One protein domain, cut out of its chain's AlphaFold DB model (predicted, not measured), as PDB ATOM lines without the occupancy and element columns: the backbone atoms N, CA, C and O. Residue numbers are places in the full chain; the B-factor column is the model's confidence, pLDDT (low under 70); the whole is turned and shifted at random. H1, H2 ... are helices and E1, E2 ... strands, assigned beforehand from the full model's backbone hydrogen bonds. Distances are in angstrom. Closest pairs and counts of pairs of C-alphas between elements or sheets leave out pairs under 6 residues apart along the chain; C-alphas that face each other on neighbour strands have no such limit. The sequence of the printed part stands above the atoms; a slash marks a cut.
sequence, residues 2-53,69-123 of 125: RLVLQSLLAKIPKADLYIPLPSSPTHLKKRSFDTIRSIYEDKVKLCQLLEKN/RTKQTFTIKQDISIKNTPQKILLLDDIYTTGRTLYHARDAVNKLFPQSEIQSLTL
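Overview. This is residues 2 to 53 and 69 to 123 of the 125 residues of an uncharacterized protein of Lactobacillus rodentium (UniProt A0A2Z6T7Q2). A small sheet of three parallel strands, E1, E4 and E5, makes the core, and the long helix H4 packs slantwise over one of its faces. Two short antiparallel strands, E2 and E3, form a separate ribbon that packs on H4, chiefly through E3, while the small helices H1 and H2 lie far out from the core and H3 only grazes the sheet. The printed part has 107 residues with four named helices and five named strands, in the order H1, E1, H2, H3, E2, E3, E4, H4, E5; the larger sheet has the order E1, E4, E5. The class is mixed, helices and strands. The whole is compact and rounded, with a radius of gyration of the C-alphas of 13.6 A and spans of 37 by 31 by 25 A.

Arrangement. In the larger sheet, E4, residues 88 to 93, is the inner strand, with the edge strands E1, residues 17 to 20, and E5, residues 117 to 122, as its neighbours. E1 and E4 are parallel, at 16 degrees; N 19 and O 90 are within hydrogen-bond range at 2.9 A, as are N 92 and O 19 at 2.9 A. E4 and E5 are parallel, at 23 degrees, with N 91 and O 119 at 2.8 A and N 121 and O 91 at 2.8 A. H4, residues 99 to 112, is on this sheet at a height over the sheet of 9.6 A. It lies over E4 and E5 and runs slantwise to the strands, at 34 degrees to E4 on the local plane. The closest C-alphas of H4 and E5 are those of Arg 106 and Ile 118, 7.0 A apart. With H4 on one face, sheet and helix make two layers, and E4, H4 and E5 form a strand-helix-strand unit, two parallel neighbour strands with a helix between them, whose crossover is right-handed. E2, residues 50 to 52, and E3, residues 74 to 76, are antiparallel neighbours at 142 degrees, with N 51 and O 75 within hydrogen-bond range at 2.8 A. The closest C-alphas of E3 and H4 are those of Phe 74 and Ala 105, 5.8 A apart. H3, residues 35 to 40, is on the larger sheet but only grazes it; the C-alphas of Ile 36 and Pro 20 in E1 are its closest to that strand, at 6.5 A. H1, residues 2 to 9, is not on that sheet, and it is apart from H3, but only just, with closest C-alphas at 8.2 A. H2, residues 25 to 30, is not on that sheet either; its closest C-alpha to E2 is that of Pro 25, 7.3 A from that of Lys 52. No helix touches another. In H1, H2 and H3 every O i to N i+4 pair is within hydrogen-bond range; in H4 9 of 10 are.

Along the chain. E4 begins with C-alpha 88 at (3.325, 35.760, -25.403) and is 16.6 A long; E5 is 16.8 A long, its C-alpha 122 at (-9.545, 26.230, -21.288). E1 is 9.9 A long, E2 6.7 A and E3 7.0 A. H4 is 20.5 A long. H1 begins at (-11.566, 19.948, -6.403) and is 11.0 A long, while H2 is 8.7 A and H3 8.8 A.

Size, cuts and confidence. The two C-alphas farthest apart, those of Leu 3 and Arg 69, are 40.1 A apart. Residues 54 to 68 are not printed, and C-alphas 53 and 69 are 15.4 A apart across this cut, which falls in the link from E2 to E3. The link from E3 to E4, 11 residues, is long. Mean pLDDT of the printed part is 76.5; residues 2 to 10, 23 to 33, 53, 69 to 73, 94 to 99 and 123 are under 70.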
ATOM      1  N   ARG A   2     -12.560  18.942  -6.872       39.00
ATOM      2  CA  ARG A   2     -11.566  19.948  -6.403       39.00
ATOM      3  C   ARG A   2     -10.102  19.696  -6.837       39.00
ATOM      4  O   ARG A   2      -9.361  20.650  -7.038       39.00
ATOM      5  N   LEU A   3      -9.703  18.434  -7.026       38.41
ATOM      6  CA  LEU A   3      -8.328  18.035  -7.389       38.41
ATOM      7  C   LEU A   3      -7.951  18.294  -8.863       38.41
ATOM      8  O   LEU A   3      -6.825  18.695  -9.134       38.41
ATOM      9  N   VAL A   4      -8.881  18.111  -9.808       50.81
ATOM     10  CA  VAL A   4      -8.618  18.285 -11.256       50.81
ATOM     11  C   VAL A   4      -8.423  19.760 -11.613       50.81
ATOM     12  O   VAL A   4      -7.522  20.114 -12.368       50.81
ATOM     13  N   LEU A   5      -9.216  20.644 -10.999       49.81
ATOM     14  CA  LEU A   5      -9.046  22.088 -11.150       49.81
ATOM     15  C   LEU A   5      -7.696  22.553 -10.586       49.81
ATOM     16  O   LEU A   5      -7.017  23.348 -11.224       49.81
ATOM     17  N   GLN A   6      -7.256  22.030  -9.435       51.59
ATOM     18  CA  GLN A   6      -5.939  22.382  -8.884       51.59
ATOM     19  C   GLN A   6      -4.779  21.941  -9.785       51.59
ATOM     20  O   GLN A   6      -3.840  22.714  -9.960       51.59
ATOM     21  N   SER A   7      -4.834  20.746 -10.383       53.59
ATOM     22  CA  SER A   7      -3.746  20.242 -11.234       53.59
ATOM     23  C   SER A   7      -3.654  20.946 -12.592       53.59
ATOM     24  O   SER A   7      -2.547  21.146 -13.092       53.59
ATOM     25  N   LEU A   8      -4.783  21.377 -13.169       57.44
ATOM     26  CA  LEU A   8      -4.809  22.226 -14.369       57.44
ATOM     27  C   LEU A   8      -4.316  23.646 -14.065       57.44
ATOM     28  O   LEU A   8      -3.517  24.202 -14.817       57.44
ATOM     29  N   LEU A   9      -4.723  24.211 -12.927       60.03
ATOM     30  CA  LEU A   9      -4.302  25.551 -12.519       60.03
ATOM     31  C   LEU A   9      -2.837  25.612 -12.060       60.03
ATOM     32  O   LEU A   9      -2.243  26.684 -12.075       60.03
ATOM     33  N   ALA A  10      -2.233  24.478 -11.702       60.56
ATOM     34  CA  ALA A  10      -0.796  24.371 -11.454       60.56
ATOM     35  C   ALA A  10       0.049  24.424 -12.746       60.56
ATOM     36  O   ALA A  10       1.273  24.504 -12.672       60.56
ATOM     37  N   LYS A  11      -0.584  24.378 -13.928       73.62
ATOM     38  CA  LYS A  11       0.079  24.340 -15.241       73.62
ATOM     39  C   LYS A  11      -0.274  25.532 -16.132       73.62
ATOM     40  O   LYS A  11      -0.241  25.396 -17.351       73.62
ATOM     41  N   ILE A  12      -0.604  26.691 -15.557       83.25
ATOM     42  CA  ILE A  12      -0.810  27.912 -16.351       83.25
ATOM     43  C   ILE A  12       0.522  28.267 -17.043       83.25
ATOM     44  O   ILE A  12       1.505  28.538 -16.345       83.25
ATOM     45  N   PRO A  13       0.597  28.266 -18.389       86.44
ATOM     46  CA  PRO A  13       1.812  28.654 -19.094       86.44
ATOM     47  C   PRO A  13       2.235  30.085 -18.744       86.44
ATOM     48  O   PRO A  13       1.401  30.964 -18.509       86.44
ATOM     49  N   LYS A  14       3.546  30.336 -18.731       90.50
ATOM     50  CA  LYS A  14       4.070  31.698 -18.579       90.50
ATOM     51  C   LYS A  14       3.763  32.511 -19.836       90.50
ATOM     52  O   LYS A  14       4.125  32.100 -20.937       90.50
ATOM     53  N   ALA A  15       3.139  33.665 -19.642       92.06
ATOM     54  CA  ALA A  15       2.829  34.636 -20.677       92.06
ATOM     55  C   ALA A  15       3.065  36.052 -20.142       92.06
ATOM     56  O   ALA A  15       3.027  36.280 -18.932       92.06
ATOM     57  N   ASP A  16       3.288  37.001 -21.047       93.00
ATOM     58  CA  ASP A  16       3.432  38.419 -20.701       93.00
ATOM     59  C   ASP A  16       2.066  39.050 -20.406       93.00
ATOM     60  O   ASP A  16       1.954  40.002 -19.632       93.00
ATOM     61  N   LEU A  17       1.016  38.506 -21.031       92.62
ATOM     62  CA  LEU A  17      -0.349  38.989 -20.909       92.62
ATOM     63  C   LEU A  17      -1.337  37.830 -20.750       92.62
ATOM     64  O   LEU A  17      -1.389  36.923 -21.580       92.62
ATOM     65  N   TYR A  18      -2.169  37.913 -19.714       92.69
ATOM     66  CA  TYR A  18      -3.265  36.983 -19.455       92.69
ATOM     67  C   TYR A  18      -4.592  37.687 -19.725       92.69
ATOM     68  O   TYR A  18      -4.958  38.608 -18.994       92.69
ATOM     69  N   ILE A  19      -5.303  37.283 -20.778       91.19
ATOM     70  CA  ILE A  19      -6.569  37.908 -21.178       91.19
ATOM     71  C   ILE A  19      -7.721  36.942 -20.876       91.19
ATOM     72  O   ILE A  19      -7.849  35.925 -21.560       91.19
ATOM     73  N   PRO A  20      -8.589  37.243 -19.895       88.75
ATOM     74  CA  PRO A  20      -9.809  36.481 -19.688       88.75
ATOM     75  C   PRO A  20     -10.816  36.778 -20.802       88.75
ATOM     76  O   PRO A  20     -11.016  37.937 -21.179       88.75
ATOM     77  N   LEU A  21     -11.470  35.741 -21.323       85.75
ATOM     78  CA  LEU A  21     -12.607  35.921 -22.217       85.75
ATOM     79  C   LEU A  21     -13.801  36.435 -21.398       85.75
ATOM     80  O   LEU A  21     -14.235  35.761 -20.472       85.75
ATOM     81  N   PRO A  22     -14.369  37.610 -21.702       77.00
ATOM     82  CA  PRO A  22     -15.517  38.103 -20.956       77.00
ATOM     83  C   PRO A  22     -16.742  37.198 -21.151       77.00
ATOM     84  O   PRO A  22     -17.111  36.825 -22.274       77.00
ATOM     85  N   SER A  23     -17.422  36.906 -20.042       69.00
ATOM     86  CA  SER A  23     -18.793  36.395 -20.073       69.00
ATOM     87  C   SER A  23     -19.709  37.403 -20.771       69.00
ATOM     88  O   SER A  23     -19.469  38.609 -20.726       69.00
ATOM     89  N   SER A  24     -20.770  36.933 -21.437       63.75
ATOM     90  CA  SER A  24     -21.726  37.876 -22.030       63.75
ATOM     91  C   SER A  24     -22.403  38.703 -20.929       63.75
ATOM     92  O   SER A  24     -22.661  38.165 -19.847       63.75
ATOM     93  N   PRO A  25     -22.736  39.981 -21.175       58.75
ATOM     94  CA  PRO A  25     -23.391  40.821 -20.174       58.75
ATOM     95  C   PRO A  25     -24.706  40.211 -19.667       58.75
ATOM     96  O   PRO A  25     -25.003  40.279 -18.475       58.75
ATOM     97  N   THR A  26     -25.447  39.507 -20.529       53.69
ATOM     98  CA  THR A  26     -26.627  38.718 -20.131       53.69
ATOM     99  C   THR A  26     -26.302  37.601 -19.123       53.69
ATOM    100  O   THR A  26     -27.086  37.345 -18.208       53.69
ATOM    101  N   HIS A  27     -25.146  36.939 -19.251       58.47
ATOM    102  CA  HIS A  27     -24.686  35.935 -18.286       58.47
ATOM    103  C   HIS A  27     -24.222  36.576 -16.974       58.47
ATOM    104  O   HIS A  27     -24.566  36.052 -15.919       58.47
ATOM    105  N   LEU A  28     -23.539  37.724 -17.026       54.59
ATOM    106  CA  LEU A  28     -23.131  38.484 -15.833       54.59
ATOM    107  C   LEU A  28     -24.335  39.026 -15.042       54.59
ATOM    108  O   LEU A  28     -24.297  39.085 -13.818       54.59
ATOM    109  N   LYS A  29     -25.441  39.373 -15.717       53.16
ATOM    110  CA  LYS A  29     -26.698  39.766 -15.051       53.16
ATOM    111  C   LYS A  29     -27.433  38.594 -14.389       53.16
ATOM    112  O   LYS A  29     -28.158  38.813 -13.426       53.16
ATOM    113  N   LYS A  30     -27.283  37.364 -14.901       51.38
ATOM    114  CA  LYS A  30     -27.942  36.152 -14.361       51.38
ATOM    115  C   LYS A  30     -27.104  35.408 -13.321       51.38
ATOM    116  O   LYS A  30     -27.660  34.790 -12.420       51.38
ATOM    117  N   ARG A  31     -25.780  35.442 -13.453       53.81
ATOM    118  CA  ARG A  31     -24.807  34.955 -12.475       53.81
ATOM    119  C   ARG A  31     -23.994  36.163 -12.042       53.81
ATOM    120  O   ARG A  31     -23.124  36.595 -12.784       53.81
ATOM    121  N   SER A  32     -24.231  36.667 -10.835       53.91
ATOM    122  CA  SER A  32     -23.473  37.764 -10.209       53.91
ATOM    123  C   SER A  32     -21.992  37.432  -9.936       53.91
ATOM    124  O   SER A  32     -21.377  38.029  -9.058       53.91
ATOM    125  N   PHE A  33     -21.428  36.436 -10.625       61.91
ATOM    126  CA  PHE A  33     -20.124  35.850 -10.364       61.91
ATOM    127  C   PHE A  33     -19.391  35.583 -11.681       61.91
ATOM    128  O   PHE A  33     -19.854  34.801 -12.516       61.91
ATOM    129  N   ASP A  34     -18.243  36.236 -11.854       71.75
ATOM    130  CA  ASP A  34     -17.320  36.007 -12.963       71.75
ATOM    131  C   ASP A  34     -16.401  34.831 -12.601       71.75
ATOM    132  O   ASP A  34     -15.449  34.966 -11.823       71.75
ATOM    133  N   THR A  35     -16.732  33.647 -13.121       70.88
ATOM    134  CA  THR A  35     -16.008  32.402 -12.834       70.88
ATOM    135  C   THR A  35     -14.540  32.494 -13.256       70.88
ATOM    136  O   THR A  35     -13.672  32.049 -12.512       70.88
ATOM    137  N   ILE A  36     -14.248  33.090 -14.421       76.25
ATOM    138  CA  ILE A  36     -12.880  33.201 -14.950       76.25
ATOM    139  C   ILE A  36     -12.056  34.068 -14.012       76.25
ATOM    140  O   ILE A  36     -10.982  33.659 -13.570       76.25
ATOM    141  N   ARG A  37     -12.583  35.241 -13.655       76.88
ATOM    142  CA  ARG A  37     -11.915  36.123 -12.702       76.88
ATOM    143  C   ARG A  37     -11.613  35.389 -11.398       76.88
ATOM    144  O   ARG A  37     -10.467  35.365 -10.978       76.88
ATOM    145  N   SER A  38     -12.600  34.706 -10.835       78.06
ATOM    146  CA  SER A  38     -12.471  34.031  -9.538       78.06
ATOM    147  C   SER A  38     -11.492  32.852  -9.533       78.06
ATOM    148  O   SER A  38     -11.039  32.436  -8.472       78.06
ATOM    149  N   ILE A  39     -11.189  32.273 -10.698       78.19
ATOM    150  CA  ILE A  39     -10.261  31.142 -10.829       78.19
ATOM    151  C   ILE A  39      -8.807  31.598 -11.041       78.19
ATOM    152  O   ILE A  39      -7.875  30.863 -10.693       78.19
ATOM    153  N   TYR A  40      -8.619  32.763 -11.668       82.38
ATOM    154  CA  TYR A  40      -7.313  33.216 -12.144       82.38
ATOM    155  C   TYR A  40      -6.795  34.495 -11.470       82.38
ATOM    156  O   TYR A  40      -5.591  34.739 -11.543       82.38
ATOM    157  N   GLU A  41      -7.642  35.310 -10.827       83.38
ATOM    158  CA  GLU A  41      -7.229  36.604 -10.251       83.38
ATOM    159  C   GLU A  41      -6.213  36.475  -9.110       83.38
ATOM    160  O   GLU A  41      -5.389  37.366  -8.923       83.38
ATOM    161  N   ASP A  42      -6.233  35.356  -8.386       84.44
ATOM    162  CA  ASP A  42      -5.288  35.020  -7.319       84.44
ATOM    163  C   ASP A  42      -3.977  34.405  -7.849       84.44
ATOM    164  O   ASP A  42      -3.032  34.210  -7.084       84.44
ATOM    165  N   LYS A  43      -3.896  34.104  -9.154       84.31
ATOM    166  CA  LYS A  43      -2.771  33.370  -9.772       84.31
ATOM    167  C   LYS A  43      -1.978  34.194 -10.762       84.31
ATOM    168  O   LYS A  43      -0.763  34.035 -10.855       84.31
ATOM    169  N   VAL A  44      -2.656  35.038 -11.531       88.25
ATOM    170  CA  VAL A  44      -2.050  35.843 -12.590       88.25
ATOM    171  C   VAL A  44      -2.696  37.218 -12.661       88.25
ATOM    172  O   VAL A  44      -3.879  37.399 -12.376       88.25
ATOM    173  N   LYS A  45      -1.922  38.212 -13.103       89.31
ATOM    174  CA  LYS A  45      -2.451  39.554 -13.347       89.31
ATOM    175  C   LYS A  45      -3.287  39.553 -14.627       89.31
ATOM    176  O   LYS A  45      -2.744  39.531 -15.730       89.31
ATOM    177  N   LEU A  46      -4.607  39.595 -14.465       88.81
ATOM    178  CA  LEU A  46      -5.558  39.618 -15.574       88.81
ATOM    179  C   LEU A  46      -5.595  40.989 -16.259       88.81
ATOM    180  O   LEU A  46      -5.742  42.025 -15.609       88.81
ATOM    181  N   CYS A  47      -5.522  40.987 -17.588       89.56
ATOM    182  CA  CYS A  47      -5.756  42.152 -18.434       89.56
ATOM    183  C   CYS A  47      -7.121  42.011 -19.108       89.56
ATOM    184  O   CYS A  47      -7.276  41.228 -20.043       89.56
ATOM    185  N   GLN A  48      -8.118  42.773 -18.650       87.25
ATOM    186  CA  GLN A  48      -9.480  42.757 -19.202       87.25
ATOM    187  C   GLN A  48      -9.569  43.486 -20.554       87.25
ATOM    188  O   GLN A  48     -10.331  44.438 -20.700       87.25
ATOM    189  N   LEU A  49      -8.766  43.051 -21.528       87.69
ATOM    190  CA  LEU A  49      -8.617  43.678 -22.841       87.69
ATOM    191  C   LEU A  49      -9.864  43.549 -23.717       87.69
ATOM    192  O   LEU A  49     -10.151  44.430 -24.523       87.69
ATOM    193  N   LEU A  50     -10.576  42.433 -23.579       86.81
ATOM    194  CA  LEU A  50     -11.727  42.107 -24.404       86.81
ATOM    195  C   LEU A  50     -13.029  42.533 -23.725       86.81
ATOM    196  O   LEU A  50     -13.206  42.369 -22.517       86.81
ATOM    197  N   GLU A  51     -13.969  42.991 -24.540       82.94
ATOM    198  CA  GLU A  51     -15.385  43.135 -24.212       82.94
ATOM    199  C   GLU A  51     -16.209  42.255 -25.129       82.94
ATOM    200  O   GLU A  51     -15.883  42.088 -26.304       82.94
ATOM    201  N   LYS A  52     -17.282  41.682 -24.583       77.44
ATOM    202  CA  LYS A  52     -18.248  40.910 -25.351       77.44
ATOM    203  C   LYS A  52     -19.533  41.705 -25.452       77.44
ATOM    204  O   LYS A  52     -20.208  41.911 -24.448       77.44
ATOM    205  N   ASN A  53     -19.883  42.108 -26.664       69.81
ATOM    206  CA  ASN A  53     -21.197  42.669 -26.927       69.81
ATOM    207  C   ASN A  53     -22.219  41.531 -26.939       69.81
ATOM    208  O   ASN A  53     -21.959  40.465 -27.512       69.81
ATOM    209  N   ARG A  69     -22.799  34.030 -40.564       51.44
ATOM    210  CA  ARG A  69     -22.821  35.504 -40.475       51.44
ATOM    211  C   ARG A  69     -22.838  36.094 -39.061       51.44
ATOM    212  O   ARG A  69     -22.910  37.314 -38.928       51.44
ATOM    213  N   THR A  70     -22.797  35.275 -38.006       53.53
ATOM    214  CA  THR A  70     -22.852  35.788 -36.629       53.53
ATOM    215  C   THR A  70     -21.681  36.745 -36.400       53.53
ATOM    216  O   THR A  70     -20.522  36.342 -36.505       53.53
ATOM    217  N   LYS A  71     -22.012  38.022 -36.152       54.25
ATOM    218  CA  LYS A  71     -21.056  39.118 -35.967       54.25
ATOM    219  C   LYS A  71     -20.050  38.753 -34.877       54.25
ATOM    220  O   LYS A  71     -20.421  38.190 -33.850       54.25
ATOM    221  N   GLN A  72     -18.788  39.093 -35.119       59.78
ATOM    222  CA  GLN A  72     -17.716  39.038 -34.132       59.78
ATOM    223  C   GLN A  72     -18.170  39.779 -32.870       59.78
ATOM    224  O   GLN A  72     -18.417  40.980 -32.909       59.78
ATOM    225  N   THR A  73     -18.353  39.044 -31.775       69.44
ATOM    226  CA  THR A  73     -18.910  39.589 -30.526       69.44
ATOM    227  C   THR A  73     -17.849  40.179 -29.611       69.44
ATOM    228  O   THR A  73     -18.214  40.856 -28.655       69.44
ATOM    229  N   PHE A  74     -16.564  39.962 -29.906       78.06
ATOM    230  CA  PHE A  74     -15.452  40.493 -29.126       78.06
ATOM    231  C   PHE A  74     -14.870  41.767 -29.731       78.06
ATOM    232  O   PHE A  74     -14.512  41.795 -30.913       78.06
ATOM    233  N   THR A  75     -14.719  42.786 -28.892       80.69
ATOM    234  CA  THR A  75     -14.053  44.057 -29.200       80.69
ATOM    235  C   THR A  75     -12.963  44.351 -28.173       80.69
ATOM    236  O   THR A  75     -12.985  43.817 -27.067       80.69
ATOM    237  N   ILE A  76     -11.986  45.176 -28.548       84.19
ATOM    238  CA  ILE A  76     -10.923  45.646 -27.651       84.19
ATOM    239  C   ILE A  76     -11.431  46.872 -26.882       84.19
ATOM    240  O   ILE A  76     -11.991  47.779 -27.500       84.19
ATOM    241  N   LYS A  77     -11.210  46.917 -25.564       84.25
ATOM    242  CA  LYS A  77     -11.478  48.116 -24.754       84.25
ATOM    243  C   LYS A  77     -10.574  49.262 -25.187       84.25
ATOM    244  O   LYS A  77      -9.357  49.096 -25.248       84.25
ATOM    245  N   GLN A  78     -11.159  50.428 -25.434       76.62
ATOM    246  CA  GLN A  78     -10.416  51.595 -25.921       76.62
ATOM    247  C   GLN A  78      -9.533  52.229 -24.833       76.62
ATOM    248  O   GLN A  78      -8.498  52.806 -25.147       76.62
ATOM    249  N   ASP A  79      -9.882  52.052 -23.555       78.31
ATOM    250  CA  ASP A  79      -9.185  52.675 -22.420       78.31
ATOM    251  C   ASP A  79      -7.953  51.898 -21.921       78.31
ATOM    252  O   ASP A  79      -7.325  52.276 -20.930       78.31
ATOM    253  N   ILE A  80      -7.594  50.786 -22.572       77.06
ATOM    254  CA  ILE A  80      -6.465  49.955 -22.142       77.06
ATOM    255  C   ILE A  80      -5.215  50.314 -22.940       77.06
ATOM    256  O   ILE A  80      -5.059  49.948 -24.102       77.06
ATOM    257  N   SER A  81      -4.277  50.986 -22.271       76.06
ATOM    258  CA  SER A  81      -2.947  51.262 -22.810       76.06
ATOM    259  C   SER A  81      -1.951  50.195 -22.352       76.06
ATOM    260  O   SER A  81      -1.621  50.098 -21.167       76.06
ATOM    261  N   ILE A  82      -1.459  49.386 -23.294       79.88
ATOM    262  CA  ILE A  82      -0.371  48.433 -23.047       79.88
ATOM    263  C   ILE A  82       0.931  49.070 -23.535       79.88
ATOM    264  O   ILE A  82       1.123  49.264 -24.730       79.88
ATOM    265  N   LYS A  83       1.821  49.418 -22.596       76.81
ATOM    266  CA  LYS A  83       3.058  50.170 -22.881       76.81
ATOM    267  C   LYS A  83       4.052  49.409 -23.765       76.81
ATOM    268  O   LYS A  83       4.779  50.035 -24.528       76.81
ATOM    269  N   ASN A  84       4.075  48.081 -23.657       84.62
ATOM    270  CA  ASN A  84       5.022  47.218 -24.357       84.62
ATOM    271  C   ASN A  84       4.258  46.138 -25.123       84.62
ATOM    272  O   ASN A  84       3.320  45.553 -24.581       84.62
ATOM    273  N   THR A  85       4.694  45.822 -26.341       87.38
ATOM    274  CA  THR A  85       4.132  44.705 -27.110       87.38
ATOM    275  C   THR A  85       4.478  43.381 -26.417       87.38
ATOM    276  O   THR A  85       5.666  43.066 -26.303       87.38
ATOM    277  N   PRO A  86       3.491  42.601 -25.935       91.62
ATOM    278  CA  PRO A  86       3.756  41.295 -25.334       91.62
ATOM    279  C   PRO A  86       4.296  40.330 -26.394       91.62
ATOM    280  O   PRO A  86       3.845  40.354 -27.536       91.62
ATOM    281  N   GLN A  87       5.230  39.449 -26.046       93.44
ATOM    282  CA  GLN A  87       5.664  38.388 -26.961       93.44
ATOM    283  C   GLN A  87       4.726  37.186 -26.873       93.44
ATOM    284  O   GLN A  87       4.420  36.575 -27.892       93.44
ATOM    285  N   LYS A  88       4.237  36.875 -25.667       95.12
ATOM    286  CA  LYS A  88       3.325  35.760 -25.403       95.12
ATOM    287  C   LYS A  88       2.048  36.233 -24.730       95.12
ATOM    288  O   LYS A  88       2.084  36.864 -23.673       95.12
ATOM    289  N   ILE A  89       0.916  35.868 -25.320       94.44
ATOM    290  CA  ILE A  89      -0.421  36.161 -24.811       94.44
ATOM    291  C   ILE A  89      -1.150  34.844 -24.554       94.44
ATOM    292  O   ILE A  89      -1.219  33.982 -25.431       94.44
ATOM    293  N   LEU A  90      -1.739  34.711 -23.366       93.25
ATOM    294  CA  LEU A  90      -2.577  33.575 -23.005       93.25
ATOM    295  C   LEU A  90      -4.033  34.018 -22.832       93.25
ATOM    296  O   LEU A  90      -4.359  34.799 -21.936       93.25
ATOM    297  N   LEU A  91      -4.908  33.495 -23.687       90.44
ATOM    298  CA  LEU A  91      -6.358  33.622 -23.561       90.44
ATOM    299  C   LEU A  91      -6.877  32.612 -22.529       90.44
ATOM    300  O   LEU A  91      -6.517  31.437 -22.595       90.44
ATOM    301  N   LEU A  92      -7.725  33.050 -21.600       87.25
ATOM    302  CA  LEU A  92      -8.278  32.215 -20.527       87.25
ATOM    303  C   LEU A  92      -9.796  32.063 -20.695       87.25
ATOM    304  O   LEU A  92     -10.504  33.069 -20.742       87.25
ATOM    305  N   ASP A  93     -10.286  30.822 -20.759       79.19
ATOM    306  CA  ASP A  93     -11.712  30.473 -20.913       79.19
ATOM    307  C   ASP A  93     -12.156  29.490 -19.803       79.19
ATOM    308  O   ASP A  93     -11.377  28.612 -19.408       79.19
ATOM    309  N   ASP A  94     -13.374  29.632 -19.261       68.75
ATOM    310  CA  ASP A  94     -13.865  28.834 -18.114       68.75
ATOM    311  C   ASP A  94     -14.566  27.530 -18.495       68.75
ATOM    312  O   ASP A  94     -14.582  26.593 -17.699       68.75
ATOM    313  N   ILE A  95     -15.169  27.460 -19.676       66.06
ATOM    314  CA  ILE A  95     -15.970  26.317 -20.122       66.06
ATOM    315  C   ILE A  95     -15.622  26.059 -21.587       66.06
ATOM    316  O   ILE A  95     -15.303  26.997 -22.306       66.06
ATOM    317  N   TYR A  96     -15.677  24.803 -22.047       53.09
ATOM    318  CA  TYR A  96     -15.586  24.447 -23.470       53.09
ATOM    319  C   TYR A  96     -16.628  25.245 -24.280       53.09
ATOM    320  O   TYR A  96     -17.763  24.814 -24.491       53.09
ATOM    321  N   THR A  97     -16.264  26.446 -24.720       52.72
ATOM    322  CA  THR A  97     -17.057  27.217 -25.660       52.72
ATOM    323  C   THR A  97     -16.825  26.627 -27.048       52.72
ATOM    324  O   THR A  97     -15.793  26.014 -27.333       52.72
ATOM    325  N   THR A  98     -17.801  26.757 -27.948       55.84
ATOM    326  CA  THR A  98     -17.571  26.392 -29.355       55.84
ATOM    327  C   THR A  98     -16.291  27.093 -29.824       55.84
ATOM    328  O   THR A  98     -16.165  28.298 -29.609       55.84
ATOM    329  N   GLY A  99     -15.345  26.375 -30.452       61.91
ATOM    330  CA  GLY A  99     -14.006  26.900 -30.805       61.91
ATOM    331  C   GLY A  99     -14.006  28.208 -31.615       61.91
ATOM    332  O   GLY A  99     -13.000  28.902 -31.729       61.91
ATOM    333  N   ARG A 100     -15.176  28.597 -32.121       70.56
ATOM    334  CA  ARG A 100     -15.473  29.889 -32.726       70.56
ATOM    335  C   ARG A 100     -15.373  31.087 -31.772       70.56
ATOM    336  O   ARG A 100     -14.934  32.150 -32.198       70.56
ATOM    337  N   THR A 101     -15.765  30.939 -30.509       75.06
ATOM    338  CA  THR A 101     -15.659  31.999 -29.489       75.06
ATOM    339  C   THR A 101     -14.194  32.370 -29.287       75.06
ATOM    340  O   THR A 101     -13.817  33.532 -29.433       75.06
ATOM    341  N   LEU A 102     -13.354  31.356 -29.077       79.38
ATOM    342  CA  LEU A 102     -11.914  31.518 -28.957       79.38
ATOM    343  C   LEU A 102     -11.285  32.087 -30.237       79.38
ATOM    344  O   LEU A 102     -10.431  32.967 -30.161       79.38
ATOM    345  N   TYR A 103     -11.736  31.640 -31.414       82.75
ATOM    346  CA  TYR A 103     -11.260  32.172 -32.692       82.75
ATOM    347  C   TYR A 103     -11.504  33.684 -32.821       82.75
ATOM    348  O   TYR A 103     -10.587  34.419 -33.179       82.75
ATOM    349  N   HIS A 104     -12.709  34.162 -32.490       83.56
ATOM    350  CA  HIS A 104     -13.039  35.589 -32.553       83.56
ATOM    351  C   HIS A 104     -12.270  36.423 -31.519       83.56
ATOM    352  O   HIS A 104     -11.837  37.529 -31.840       83.56
ATOM    353  N   ALA A 105     -12.071  35.898 -30.307       86.00
ATOM    354  CA  ALA A 105     -11.239  36.545 -29.293       86.00
ATOM    355  C   ALA A 105      -9.780  36.662 -29.762       86.00
ATOM    356  O   ALA A 105      -9.196  37.743 -29.715       86.00
ATOM    357  N   ARG A 106      -9.215  35.571 -30.297       89.25
ATOM    358  CA  ARG A 106      -7.860  35.556 -30.858       89.25
ATOM    359  C   ARG A 106      -7.708  36.546 -32.005       89.25
ATOM    360  O   ARG A 106      -6.718  37.259 -32.031       89.25
ATOM    361  N   ASP A 107      -8.665  36.609 -32.927       88.81
ATOM    362  CA  ASP A 107      -8.630  37.557 -34.047       88.81
ATOM    363  C   ASP A 107      -8.615  39.018 -33.567       88.81
ATOM    364  O   ASP A 107      -7.808  39.817 -34.041       88.81
ATOM    365  N   ALA A 108      -9.443  39.361 -32.573       88.19
ATOM    366  CA  ALA A 108      -9.451  40.698 -31.977       88.19
ATOM    367  C   ALA A 108      -8.095  41.056 -31.342       88.19
ATOM    368  O   ALA A 108      -7.587  42.155 -31.557       88.19
ATOM    369  N   VAL A 109      -7.484  40.120 -30.612       90.19
ATOM    370  CA  VAL A 109      -6.160  40.315 -29.998       90.19
ATOM    371  C   VAL A 109      -5.058  40.384 -31.055       90.19
ATOM    372  O   VAL A 109      -4.199  41.254 -30.974       90.19
ATOM    373  N   ASN A 110      -5.104  39.534 -32.079       91.19
ATOM    374  CA  ASN A 110      -4.117  39.493 -33.158       91.19
ATOM    375  C   ASN A 110      -4.111  40.779 -33.995       91.19
ATOM    376  O   ASN A 110      -3.064  41.198 -34.473       91.19
ATOM    377  N   LYS A 111      -5.265  41.441 -34.146       89.00
ATOM    378  CA  LYS A 111      -5.346  42.765 -34.785       89.00
ATOM    379  C   LYS A 111      -4.567  43.834 -34.017       89.00
ATOM    380  O   LYS A 111      -4.006  44.725 -34.644       89.00
ATOM    381  N   LEU A 112      -4.535  43.744 -32.687       89.38
ATOM    382  CA  LEU A 112      -3.781  44.670 -31.842       89.38
ATOM    383  C   LEU A 112      -2.309  44.254 -31.698       89.38
ATOM    384  O   LEU A 112      -1.430  45.109 -31.648       89.38
ATOM    385  N   PHE A 113      -2.041  42.947 -31.662       91.75
ATOM    386  CA  PHE A 113      -0.717  42.374 -31.438       91.75
ATOM    387  C   PHE A 113      -0.367  41.297 -32.483       91.75
ATOM    388  O   PHE A 113      -0.299  40.111 -32.157       91.75
ATOM    389  N   PRO A 114      -0.120  41.679 -33.749       90.81
ATOM    390  CA  PRO A 114       0.062  40.724 -34.850       90.81
ATOM    391  C   PRO A 114       1.367  39.920 -34.784       90.81
ATOM    392  O   PRO A 114       1.514  38.938 -35.503       90.81
ATOM    393  N   GLN A 115       2.326  40.353 -33.961       92.50
ATOM    394  CA  GLN A 115       3.636  39.709 -33.796       92.50
ATOM    395  C   GLN A 115       3.711  38.824 -32.543       92.50
ATOM    396  O   GLN A 115       4.750  38.226 -32.275       92.50
ATOM    397  N   SER A 116       2.641  38.766 -31.750       93.62
ATOM    398  CA  SER A 116       2.620  37.996 -30.510       93.62
ATOM    399  C   SER A 116       2.222  36.549 -30.763       93.62
ATOM    400  O   SER A 116       1.319  36.252 -31.545       93.62
ATOM    401  N   GLU A 117       2.835  35.635 -30.022       95.25
ATOM    402  CA  GLU A 117       2.361  34.264 -29.908       95.25
ATOM    403  C   GLU A 117       1.089  34.249 -29.046       95.25
ATOM    404  O   GLU A 117       1.128  34.593 -27.861       95.25
ATOM    405  N   ILE A 118      -0.048  33.857 -29.631       93.38
ATOM    406  CA  ILE A 118      -1.334  33.789 -28.924       93.38
ATOM    407  C   ILE A 118      -1.719  32.329 -28.692       93.38
ATOM    408  O   ILE A 118      -2.013  31.593 -29.636       93.38
ATOM    409  N   GLN A 119      -1.769  31.936 -27.423       91.69
ATOM    410  CA  GLN A 119      -2.211  30.621 -26.965       91.69
ATOM    411  C   GLN A 119      -3.504  30.732 -26.152       91.69
ATOM    412  O   GLN A 119      -3.929  31.820 -25.763       91.69
ATOM    413  N   SER A 120      -4.136  29.596 -25.871       87.44
ATOM    414  CA  SER A 120      -5.370  29.530 -25.090       87.44
ATOM    415  C   SER A 120      -5.318  28.424 -24.053       87.44
ATOM    416  O   SER A 120      -4.885  27.313 -24.360       87.44
ATOM    417  N   LEU A 121      -5.836  28.709 -22.864       85.12
ATOM    418  CA  LEU A 121      -6.067  27.737 -21.810       85.12
ATOM    419  C   LEU A 121      -7.563  27.688 -21.493       85.12
ATOM    420  O   LEU A 121      -8.166  28.698 -21.129       85.12
ATOM    421  N   THR A 122      -8.141  26.496 -21.611       77.81
ATOM    422  CA  THR A 122      -9.545  26.230 -21.288       77.81
ATOM    423  C   THR A 122      -9.610  25.211 -20.164       77.81
ATOM    424  O   THR A 122      -8.913  24.194 -20.193       77.81
ATOM    425  N   LEU A 123     -10.456  25.473 -19.172       68.75
ATOM    426  CA  LEU A 123     -10.719  24.522 -18.098       68.75
ATOM    427  C   LEU A 123     -11.721  23.479 -18.602       68.75
ATOM    428  O   LEU A 123     -12.927  23.702 -18.638       68.75
TER     429      LEU A 123